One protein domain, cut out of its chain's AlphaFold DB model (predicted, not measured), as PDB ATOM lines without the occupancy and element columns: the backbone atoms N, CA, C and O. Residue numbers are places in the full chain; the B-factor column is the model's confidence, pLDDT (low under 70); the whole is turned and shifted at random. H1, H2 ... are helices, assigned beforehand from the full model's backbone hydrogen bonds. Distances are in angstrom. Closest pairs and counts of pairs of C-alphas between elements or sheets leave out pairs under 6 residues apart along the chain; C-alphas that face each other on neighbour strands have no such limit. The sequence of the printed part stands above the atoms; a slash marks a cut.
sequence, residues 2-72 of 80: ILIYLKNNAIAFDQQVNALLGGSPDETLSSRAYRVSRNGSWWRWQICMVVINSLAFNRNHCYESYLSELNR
ATOM      1  N   ILE A   2      71.722  95.954 131.908       73.06
ATOM      2  CA  ILE A   2      70.906  95.523 130.740       73.06
ATOM      3  C   ILE A   2      70.065  96.645 130.106       73.06
ATOM      4  O   ILE A   2      70.076  96.815 128.890       73.06
ATOM      5  N   LEU A   3      69.401  97.473 130.919       72.69
ATOM      6  CA  LEU A   3      68.564  98.579 130.430       72.69
ATOM      7  C   LEU A   3      69.344  99.626 129.613       72.69
ATOM      8  O   LEU A   3      68.802 100.217 128.684       72.69
ATOM      9  N   ILE A   4      70.629  99.830 129.924       76.94
ATOM     10  CA  ILE A   4      71.496 100.768 129.193       76.94
ATOM     11  C   ILE A   4      71.819 100.211 127.805       76.94
ATOM     12  O   ILE A   4      71.803 100.950 126.825       76.94
ATOM     13  N   TYR A   5      72.060  98.903 127.697       78.06
ATOM     14  CA  TYR A   5      72.306  98.256 126.411       78.06
ATOM     15  C   TYR A   5      71.068  98.261 125.520       78.06
ATOM     16  O   TYR A   5      71.184  98.596 124.345       78.06
ATOM     17  N   LEU A   6      69.885  97.968 126.069       79.75
ATOM     18  CA  LEU A   6      68.629  98.047 125.313       79.75
ATOM     19  C   LEU A   6      68.390  99.464 124.781       79.75
ATOM     20  O   LEU A   6      68.104  99.642 123.600       79.75
ATOM     21  N   LYS A   7      68.611 100.481 125.624       79.75
ATOM     22  CA  LYS A   7      68.522 101.888 125.221       79.75
ATOM     23  C   LYS A   7      69.525 102.243 124.117       79.75
ATOM     24  O   LYS A   7      69.153 102.899 123.152       79.75
ATOM     25  N   ASN A   8      70.781 101.811 124.237       81.00
ATOM     26  CA  ASN A   8      71.810 102.094 123.234       81.00
ATOM     27  C   ASN A   8      71.502 101.428 121.886       81.00
ATOM     28  O   ASN A   8      71.709 102.051 120.853       81.00
ATOM     29  N   ASN A   9      70.983 100.196 121.894       84.50
ATOM     30  CA  ASN A   9      70.570  99.508 120.669       84.50
ATOM     31  C   ASN A   9      69.381 100.209 119.998       84.50
ATOM     32  O   ASN A   9      69.387 100.368 118.783       84.50
ATOM     33  N   ALA A  10      68.406 100.691 120.778       83.25
ATOM     34  CA  ALA A  10      67.297 101.478 120.243       83.25
ATOM     35  C   ALA A  10      67.778 102.787 119.590       83.25
ATOM     36  O   ALA A  10      67.355 103.106 118.486       83.25
ATOM     37  N   ILE A  11      68.714 103.505 120.227       83.50
ATOM     38  CA  ILE A  11      69.306 104.732 119.663       83.50
ATOM     39  C   ILE A  11      70.099 104.429 118.386       83.50
ATOM     40  O   ILE A  11      69.948 105.135 117.394       83.50
ATOM     41  N   ALA A  12      70.918 103.373 118.395       85.62
ATOM     42  CA  ALA A  12      71.710 102.977 117.233       85.62
ATOM     43  C   ALA A  12      70.821 102.586 116.044       85.62
ATOM     44  O   ALA A  12      71.121 102.944 114.907       85.62
ATOM     45  N   PHE A  13      69.706 101.899 116.302       86.94
ATOM     46  CA  PHE A  13      68.708 101.599 115.281       86.94
ATOM     47  C   PHE A  13      68.084 102.883 114.713       86.94
ATOM     48  O   PHE A  13      68.028 103.054 113.499       86.94
ATOM     49  N   ASP A  14      67.707 103.832 115.572       84.88
ATOM     50  CA  ASP A  14      67.134 105.123 115.161       84.88
ATOM     51  C   ASP A  14      68.102 105.958 114.295       84.88
ATOM     52  O   ASP A  14      67.692 106.602 113.324       84.88
ATOM     53  N   GLN A  15      69.399 105.927 114.617       87.31
ATOM     54  CA  GLN A  15      70.470 106.545 113.823       87.31
ATOM     55  C   GLN A  15      70.689 105.815 112.495       87.31
ATOM     56  O   GLN A  15      70.851 106.450 111.452       87.31
ATOM     57  N   GLN A  16      70.641 104.481 112.504       87.75
ATOM     58  CA  GLN A  16      70.799 103.668 111.300       87.75
ATOM     59  C   GLN A  16      69.682 103.944 110.290       87.75
ATOM     60  O   GLN A  16      69.966 104.163 109.114       87.75
ATOM     61  N   VAL A  17      68.423 104.010 110.735       87.00
ATOM     62  CA  VAL A  17      67.307 104.358 109.844       87.00
ATOM     63  C   VAL A  17      67.451 105.794 109.323       87.00
ATOM     64  O   VAL A  17      67.187 106.038 108.146       87.00
ATOM     65  N   ASN A  18      67.935 106.746 110.134       87.19
ATOM     66  CA  ASN A  18      68.198 108.105 109.649       87.19
ATOM     67  C   ASN A  18      69.277 108.144 108.559       87.19
ATOM     68  O   ASN A  18      69.079 108.796 107.534       87.19
ATOM     69  N   ALA A  19      70.384 107.422 108.754       87.50
ATOM     70  CA  ALA A  19      71.468 107.323 107.781       87.50
ATOM     71  C   ALA A  19      70.999 106.672 106.467       87.50
ATOM     72  O   ALA A  19      71.321 107.168 105.389       87.50
ATOM     73  N   LEU A  20      70.162 105.627 106.542       85.56
ATOM     74  CA  LEU A  20      69.530 105.007 105.367       85.56
ATOM     75  C   LEU A  20      68.632 105.987 104.595       85.56
ATOM     76  O   LEU A  20      68.532 105.910 103.375       85.56
ATOM     77  N   LEU A  21      68.012 106.940 105.292       82.12
ATOM     78  CA  LEU A  21      67.203 108.017 104.713       82.12
ATOM     79  C   LEU A  21      68.037 109.267 104.358       82.12
ATOM     80  O   LEU A  21      67.496 110.375 104.239       82.12
ATOM     81  N   GLY A  22      69.360 109.120 104.230       83.62
ATOM     82  CA  GLY A  22      70.289 110.183 103.832       83.62
ATOM     83  C   GLY A  22      70.474 111.288 104.876       83.62
ATOM     84  O   GLY A  22      70.768 112.426 104.519       83.62
ATOM     85  N   GLY A  23      70.206 110.998 106.150       82.81
ATOM     86  CA  GLY A  23      70.470 111.892 107.278       82.81
ATOM     87  C   GLY A  23      71.876 111.717 107.848       82.81
ATOM     88  O   GLY A  23      72.611 110.811 107.459       82.81
ATOM     89  N   SER A  24      72.253 112.588 108.784       82.88
ATOM     90  CA  SER A  24      73.538 112.457 109.479       82.88
ATOM     91  C   SER A  24      73.544 111.208 110.376       82.88
ATOM     92  O   SER A  24      72.552 110.968 111.066       82.88
ATOM     93  N   PRO A  25      74.639 110.425 110.426       79.81
ATOM     94  CA  PRO A  25      74.735 109.250 111.296       79.81
ATOM     95  C   PRO A  25      74.706 109.596 112.794       79.81
ATOM     96  O   PRO A  25      74.295 108.771 113.604       79.81
ATOM     97  N   ASP A  26      75.089 110.819 113.167       76.88
ATOM     98  CA  ASP A  26      75.004 111.298 114.553       76.88
ATOM     99  C   ASP A  26      73.590 111.762 114.942       76.88
ATOM    100  O   ASP A  26      73.309 112.004 116.116       76.88
ATOM    101  N   GLU A  27      72.692 111.888 113.964       82.00
ATOM    102  CA  GLU A  27      71.324 112.356 114.145       82.00
ATOM    103  C   GLU A  27      70.338 111.181 114.181       82.00
ATOM    104  O   GLU A  27      70.370 110.285 113.337       82.00
ATOM    105  N   THR A  28      69.404 111.211 115.131       88.31
ATOM    106  CA  THR A  28      68.299 110.246 115.191       88.31
ATOM    107  C   THR A  28      67.169 110.602 114.232       88.31
ATOM    108  O   THR A  28      66.821 111.772 114.062       88.31
ATOM    109  N   LEU A  29      66.518 109.589 113.653       86.06
ATOM    110  CA  LEU A  29      65.371 109.812 112.771       86.06
ATOM    111  C   LEU A  29      64.238 110.559 113.490       86.06
ATOM    112  O   LEU A  29      63.595 111.428 112.903       86.06
ATOM    113  N   SER A  30      64.017 110.236 114.763       86.06
ATOM    114  CA  SER A  30      63.019 110.860 115.632       86.06
ATOM    115  C   SER A  30      63.240 112.369 115.813       86.06
ATOM    116  O   SER A  30      62.293 113.153 115.676       86.06
ATOM    117  N   SER A  31      64.482 112.813 116.040       84.88
ATOM    118  CA  SER A  31      64.810 114.240 116.163       84.88
ATOM    119  C   SER A  31      64.734 114.984 114.826       84.88
ATOM    120  O   SER A  31      64.174 116.088 114.764       84.88
ATOM    121  N   ARG A  32      65.183 114.349 113.735       85.25
ATOM    122  CA  ARG A  32      65.023 114.871 112.370       85.25
ATOM    123  C   ARG A  32      63.552 115.054 112.015       85.25
ATOM    124  O   ARG A  32      63.173 116.116 111.521       85.25
ATOM    125  N   ALA A  33      62.718 114.053 112.298       86.38
ATOM    126  CA  ALA A  33      61.285 114.093 112.026       86.38
ATOM    127  C   ALA A  33      60.609 115.266 112.744       86.38
ATOM    128  O   ALA A  33      59.826 115.987 112.128       86.38
ATOM    129  N   TYR A  34      60.967 115.522 114.007       85.25
ATOM    130  CA  TYR A  34      60.468 116.683 114.744       85.25
ATOM    131  C   TYR A  34      60.926 118.015 114.124       85.25
ATOM    132  O   TYR A  34      60.103 118.904 113.890       85.25
ATOM    133  N   ARG A  35      62.222 118.153 113.801       85.19
ATOM    134  CA  ARG A  35      62.784 119.386 113.220       85.19
ATOM    135  C   ARG A  35      62.171 119.714 111.857       85.19
ATOM    136  O   ARG A  35      61.787 120.856 111.609       85.19
ATOM    137  N   VAL A  36      62.045 118.714 110.988       83.94
ATOM    138  CA  VAL A  36      61.493 118.872 109.633       83.94
ATOM    139  C   VAL A  36      59.985 119.144 109.680       83.94
ATOM    140  O   VAL A  36      59.513 120.038 108.977       83.94
ATOM    141  N   SER A  37      59.257 118.464 110.573       84.00
ATOM    142  CA  SER A  37      57.836 118.725 110.848       84.00
ATOM    143  C   SER A  37      57.588 120.170 111.311       84.00
ATOM    144  O   SER A  37      56.613 120.793 110.895       84.00
ATOM    145  N   ARG A  38      58.489 120.751 112.122       81.94
ATOM    146  CA  ARG A  38      58.387 122.144 112.607       81.94
ATOM    147  C   ARG A  38      58.786 123.205 111.582       81.94
ATOM    148  O   ARG A  38      58.211 124.287 111.613       81.94
ATOM    149  N   ASN A  39      59.704 122.908 110.663       80.44
ATOM    150  CA  ASN A  39      60.134 123.840 109.609       80.44
ATOM    151  C   ASN A  39      59.144 123.946 108.428       80.44
ATOM    152  O   ASN A  39      59.507 124.430 107.360       80.44
ATOM    153  N   GLY A  40      57.897 123.489 108.598       65.62
ATOM    154  CA  GLY A  40      56.846 123.593 107.579       65.62
ATOM    155  C   GLY A  40      56.998 122.612 106.415       65.62
ATOM    156  O   GLY A  40      56.366 122.787 105.375       65.62
ATOM    157  N   SER A  41      57.836 121.582 106.558       61.78
ATOM    158  CA  SER A  41      58.200 120.700 105.454       61.78
ATOM    159  C   SER A  41      57.417 119.384 105.497       61.78
ATOM    160  O   SER A  41      57.578 118.577 106.408       61.78
ATOM    161  N   TRP A  42      56.588 119.198 104.464       66.56
ATOM    162  CA  TRP A  42      55.937 117.972 103.978       66.56
ATOM    163  C   TRP A  42      55.176 117.123 105.015       66.56
ATOM    164  O   TRP A  42      55.759 116.471 105.875       66.56
ATOM    165  N   TRP A  43      53.857 116.996 104.812       79.00
ATOM    166  CA  TRP A  43      52.929 116.109 105.542       79.00
ATOM    167  C   TRP A  43      53.480 114.696 105.834       79.00
ATOM    168  O   TRP A  43      53.188 114.108 106.874       79.00
ATOM    169  N   ARG A  44      54.344 114.177 104.952       82.50
ATOM    170  CA  ARG A  44      55.051 112.896 105.094       82.50
ATOM    171  C   ARG A  44      55.865 112.813 106.393       82.50
ATOM    172  O   ARG A  44      55.814 111.792 107.067       82.50
ATOM    173  N   TRP A  45      56.555 113.885 106.785       83.00
ATOM    174  CA  TRP A  45      57.348 113.922 108.018       83.00
ATOM    175  C   TRP A  45      56.489 114.038 109.273       83.00
ATOM    176  O   TRP A  45      56.864 113.502 110.314       83.00
ATOM    177  N   GLN A  46      55.311 114.661 109.175       81.38
ATOM    178  CA  GLN A  46      54.337 114.643 110.267       81.38
ATOM    179  C   GLN A  46      53.816 113.225 110.510       81.38
ATOM    180  O   GLN A  46      53.746 112.788 111.656       81.38
ATOM    181  N   ILE A  47      53.534 112.474 109.438       84.19
ATOM    182  CA  ILE A  47      53.163 111.056 109.545       84.19
ATOM    183  C   ILE A  47      54.313 110.243 110.133       84.19
ATOM    184  O   ILE A  47      54.083 109.505 111.085       84.19
ATOM    185  N   CYS A  48      55.546 110.406 109.641       83.56
ATOM    186  CA  CYS A  48      56.710 109.732 110.226       83.56
ATOM    187  C   CYS A  48      56.843 110.033 111.726       83.56
ATOM    188  O   CYS A  48      57.045 109.112 112.509       83.56
ATOM    189  N   MET A  49      56.661 111.290 112.146       84.25
ATOM    190  CA  MET A  49      56.695 111.672 113.558       84.25
ATOM    191  C   MET A  49      55.615 110.946 114.373       84.25
ATOM    192  O   MET A  49      55.913 110.430 115.448       84.25
ATOM    193  N   VAL A  50      54.378 110.876 113.870       82.56
ATOM    194  CA  VAL A  50      53.268 110.172 114.535       82.56
ATOM    195  C   VAL A  50      53.527 108.668 114.611       82.56
ATOM    196  O   VAL A  50      53.313 108.075 115.666       82.56
ATOM    197  N   VAL A  51      54.034 108.059 113.537       84.06
ATOM    198  CA  VAL A  51      54.386 106.632 113.492       84.06
ATOM    199  C   VAL A  51      55.480 106.314 114.509       84.06
ATOM    200  O   VAL A  51      55.313 105.392 115.301       84.06
ATOM    201  N   ILE A  52      56.559 107.101 114.545       84.00
ATOM    202  CA  ILE A  52      57.670 106.908 115.490       84.00
ATOM    203  C   ILE A  52      57.192 107.100 116.936       84.00
ATOM    204  O   ILE A  52      57.466 106.260 117.790       84.00
ATOM    205  N   ASN A  53      56.414 108.150 117.212       84.00
ATOM    206  CA  ASN A  53      55.821 108.379 118.534       84.00
ATOM    207  C   ASN A  53      54.903 107.220 118.966       84.00
ATOM    208  O   ASN A  53      54.894 106.833 120.134       84.00
ATOM    209  N   SER A  54      54.132 106.659 118.028       82.69
ATOM    210  CA  SER A  54      53.259 105.514 118.292       82.69
ATOM    211  C   SER A  54      54.055 104.233 118.547       82.69
ATOM    212  O   SER A  54      53.713 103.495 119.464       82.69
ATOM    213  N   LEU A  55      55.118 103.980 117.778       81.62
ATOM    214  CA  LEU A  55      56.005 102.827 117.964       81.62
ATOM    215  C   LEU A  55      56.744 102.895 119.308       81.62
ATOM    216  O   LEU A  55      56.921 101.880 119.975       81.62
ATOM    217  N   ALA A  56      57.118 104.102 119.732       78.44
ATOM    218  CA  ALA A  56      57.728 104.358 121.032       78.44
ATOM    219  C   ALA A  56      56.717 104.369 122.197       78.44
ATOM    220  O   ALA A  56      57.118 104.604 123.337       78.44
ATOM    221  N   PHE A  57      55.417 104.169 121.929       82.81
ATOM    222  CA  PHE A  57      54.320 104.303 122.899       82.81
ATOM    223  C   PHE A  57      54.351 105.625 123.695       82.81
ATOM    224  O   PHE A  57      53.824 105.715 124.804       82.81
ATOM    225  N   ASN A  58      54.955 106.676 123.133       78.38
ATOM    226  CA  ASN A  58      55.124 107.970 123.780       78.38
ATOM    227  C   ASN A  58      54.912 109.092 122.754       78.38
ATOM    228  O   ASN A  58      55.682 109.272 121.811       78.38
ATOM    229  N   ARG A  59      53.862 109.895 122.971       78.19
ATOM    230  CA  ARG A  59      53.461 110.989 122.069       78.19
ATOM    231  C   ARG A  59      54.491 112.118 121.968       78.19
ATOM    232  O   ARG A  59      54.470 112.847 120.981       78.19
ATOM    233  N   ASN A  60      55.383 112.245 122.947       82.38
ATOM    234  CA  ASN A  60      56.422 113.273 122.991       82.38
ATOM    235  C   ASN A  60      57.822 112.720 122.692       82.38
ATOM    236  O   ASN A  60      58.797 113.458 122.809       82.38
ATOM    237  N   HIS A  61      57.943 111.459 122.264       82.19
ATOM    238  CA  HIS A  61      59.235 110.804 122.063       82.19
ATOM    239  C   HIS A  61      60.150 111.546 121.076       82.19
ATOM    240  O   HIS A  61      61.324 111.786 121.367       82.19
ATOM    241  N   CYS A  62      59.614 111.971 119.930       82.06
ATOM    242  CA  CYS A  62      60.371 112.736 118.936       82.06
ATOM    243  C   CYS A  62      60.802 114.118 119.460       82.06
ATOM    244  O   CYS A  62      61.896 114.583 119.144       82.06
ATOM    245  N   TYR A  63      59.979 114.761 120.298       84.44
ATOM    246  CA  TYR A  63      60.323 116.043 120.919       84.44
ATOM    247  C   TYR A  63      61.420 115.887 121.978       84.44
ATOM    248  O   TYR A  63      62.391 116.642 121.990       84.44
ATOM    249  N   GLU A  64      61.308 114.874 122.836       83.44
ATOM    250  CA  GLU A  64      62.324 114.551 123.839       83.44
ATOM    251  C   GLU A  64      63.662 114.177 123.194       83.44
ATOM    252  O   GLU A  64      64.715 114.601 123.669       83.44
ATOM    253  N   SER A  65      63.629 113.442 122.080       81.31
ATOM    254  CA  SER A  65      64.824 113.084 121.308       81.31
ATOM    255  C   SER A  65      65.486 114.318 120.697       81.31
ATOM    256  O   SER A  65      66.698 114.486 120.832       81.31
ATOM    257  N   TYR A  66      64.698 115.244 120.145       83.88
ATOM    258  CA  TYR A  66      65.190 116.543 119.678       83.88
ATOM    259  C   TYR A  66      65.823 117.380 120.803       83.88
ATOM    260  O   TYR A  66      66.923 117.912 120.649       83.88
ATOM    261  N   LEU A  67      65.183 117.455 121.975       82.38
ATOM    262  CA  LEU A  67      65.763 118.135 123.139       82.38
ATOM    263  C   LEU A  67      67.045 117.451 123.633       82.38
ATOM    264  O   LEU A  67      67.971 118.125 124.084       82.38
ATOM    265  N   SER A  68      67.116 116.123 123.576       79.50
ATOM    266  CA  SER A  68      68.293 115.342 123.971       79.50
ATOM    267  C   SER A  68      69.480 115.567 123.026       79.50
ATOM    268  O   SER A  68      70.612 115.721 123.497       79.50
ATOM    269  N   GLU A  69      69.218 115.652 121.716       77.94
ATOM    270  CA  GLU A  69      70.194 116.014 120.681       77.94
ATOM    271  C   GLU A  69      70.756 117.422 120.925       77.94
ATOM    272  O   GLU A  69      71.975 117.587 121.023       77.94
ATOM    273  N   LEU A  70      69.881 118.420 121.121       79.06
ATOM    274  CA  LEU A  70      70.286 119.798 121.428       79.06
ATOM    275  C   LEU A  70      71.142 119.879 122.694       79.06
ATOM    276  O   LEU A  70      72.165 120.562 122.719       79.06
ATOM    277  N   ASN A  71      70.769 119.123 123.729       73.75
ATOM    278  CA  ASN A  71      71.532 119.033 124.972       73.75
ATOM    279  C   ASN A  71      72.814 118.187 124.846       73.75
ATOM    280  O   ASN A  71      73.478 117.946 125.853       73.75
ATOM    281  N   ARG A  72      73.164 117.706 123.640       65.62
ATOM    282  CA  ARG A  72      74.304 116.814 123.357       65.62
ATOM    283  C   ARG A  72      74.332 115.557 124.237       65.62
ATOM    284  O   ARG A  72      75.372 114.919 124.339       65.62
TER     285      ARG A  72
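AT A GLANCE: This is residues 2 to 72 of the 80 residues of the protein "DNA helicase UvrD" of Methylotenera sp. La3113 (UniProt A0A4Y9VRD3). Three helices make a small body with H2 in its core: H3 folds back beside H2 as a helical hairpin, and H4 crosses H2 almost at a right angle. The long first helix, H1, packs on H2 with its residues 14 to 18, while its residues 2 to 10 stick out from the body as an arm. The printed part has 71 residues with four named helices, H1, H2, H3 and H4 in that order, and no named strand; its class is all helix. It is compact, with a radius of gyration of the C-alphas of 11.6 A, and elongated in outline, spanning 38 by 25 by 22 A.

IN THESE COORDINATES: Find C-alpha 2 at (70.906, 95.523, 130.740); from there H1 runs through residues 2 to 20 over 27.1 A, to C-alpha 20 at (69.530, 105.007, 105.367). Look next at residues 29 to 38, which are H2, 14.2 A long. Residues 43 to 55 are H3, 18.4 A long. Residues 61 to 70 are H4, 14.3 A long, and it ends at C-alpha 70 at (70.286, 119.798, 121.428).

HOW THE PARTS SIT: Begin at H2, the hub, which touches the three other helices. H1 touches it with residues 14 to 18 alone, at a steep tilt of 57 degrees, running the same way; the closest C-alphas are those of Asn 18 and Leu 29, 4.5 A apart. H2 and H3 form a helical hairpin, running opposite ways at a steep tilt of 43 degrees, and their closest C-alphas, of Ser 37 and Gln 46, are 5.4 A apart. H4 touches H2 about perpendicular, at 87 degrees, with the C-alphas of Ser 31 and Tyr 66 closest at 4.2 A. H3 touches H4 with residues 49 to 53 alone, about perpendicular at 78 degrees; look at the C-alphas of Asn 53 and His 61, their closest, 5.5 A apart. H1 is apart from H3 and from H4. In H1, H2, H3 and H4 every O i to N i+4 pair is within hydrogen-bond range.

THE WHOLE: The two C-alphas farthest apart are those of Ile 2 and Gly 40, at 39.0 A. Without residues 2 to 10, which stand free, the body spans 24 by 23 by 21 A. Residues 2 to 72 are printed without a cut. The links from H2 to H3 and from H3 to H4 are tight, the link from H1 to H2 is short, and no link is long. The mean pLDDT of the printed part is 81.5, and you will find values under 70 at residues 40 to 42 and at residue 72 of this model.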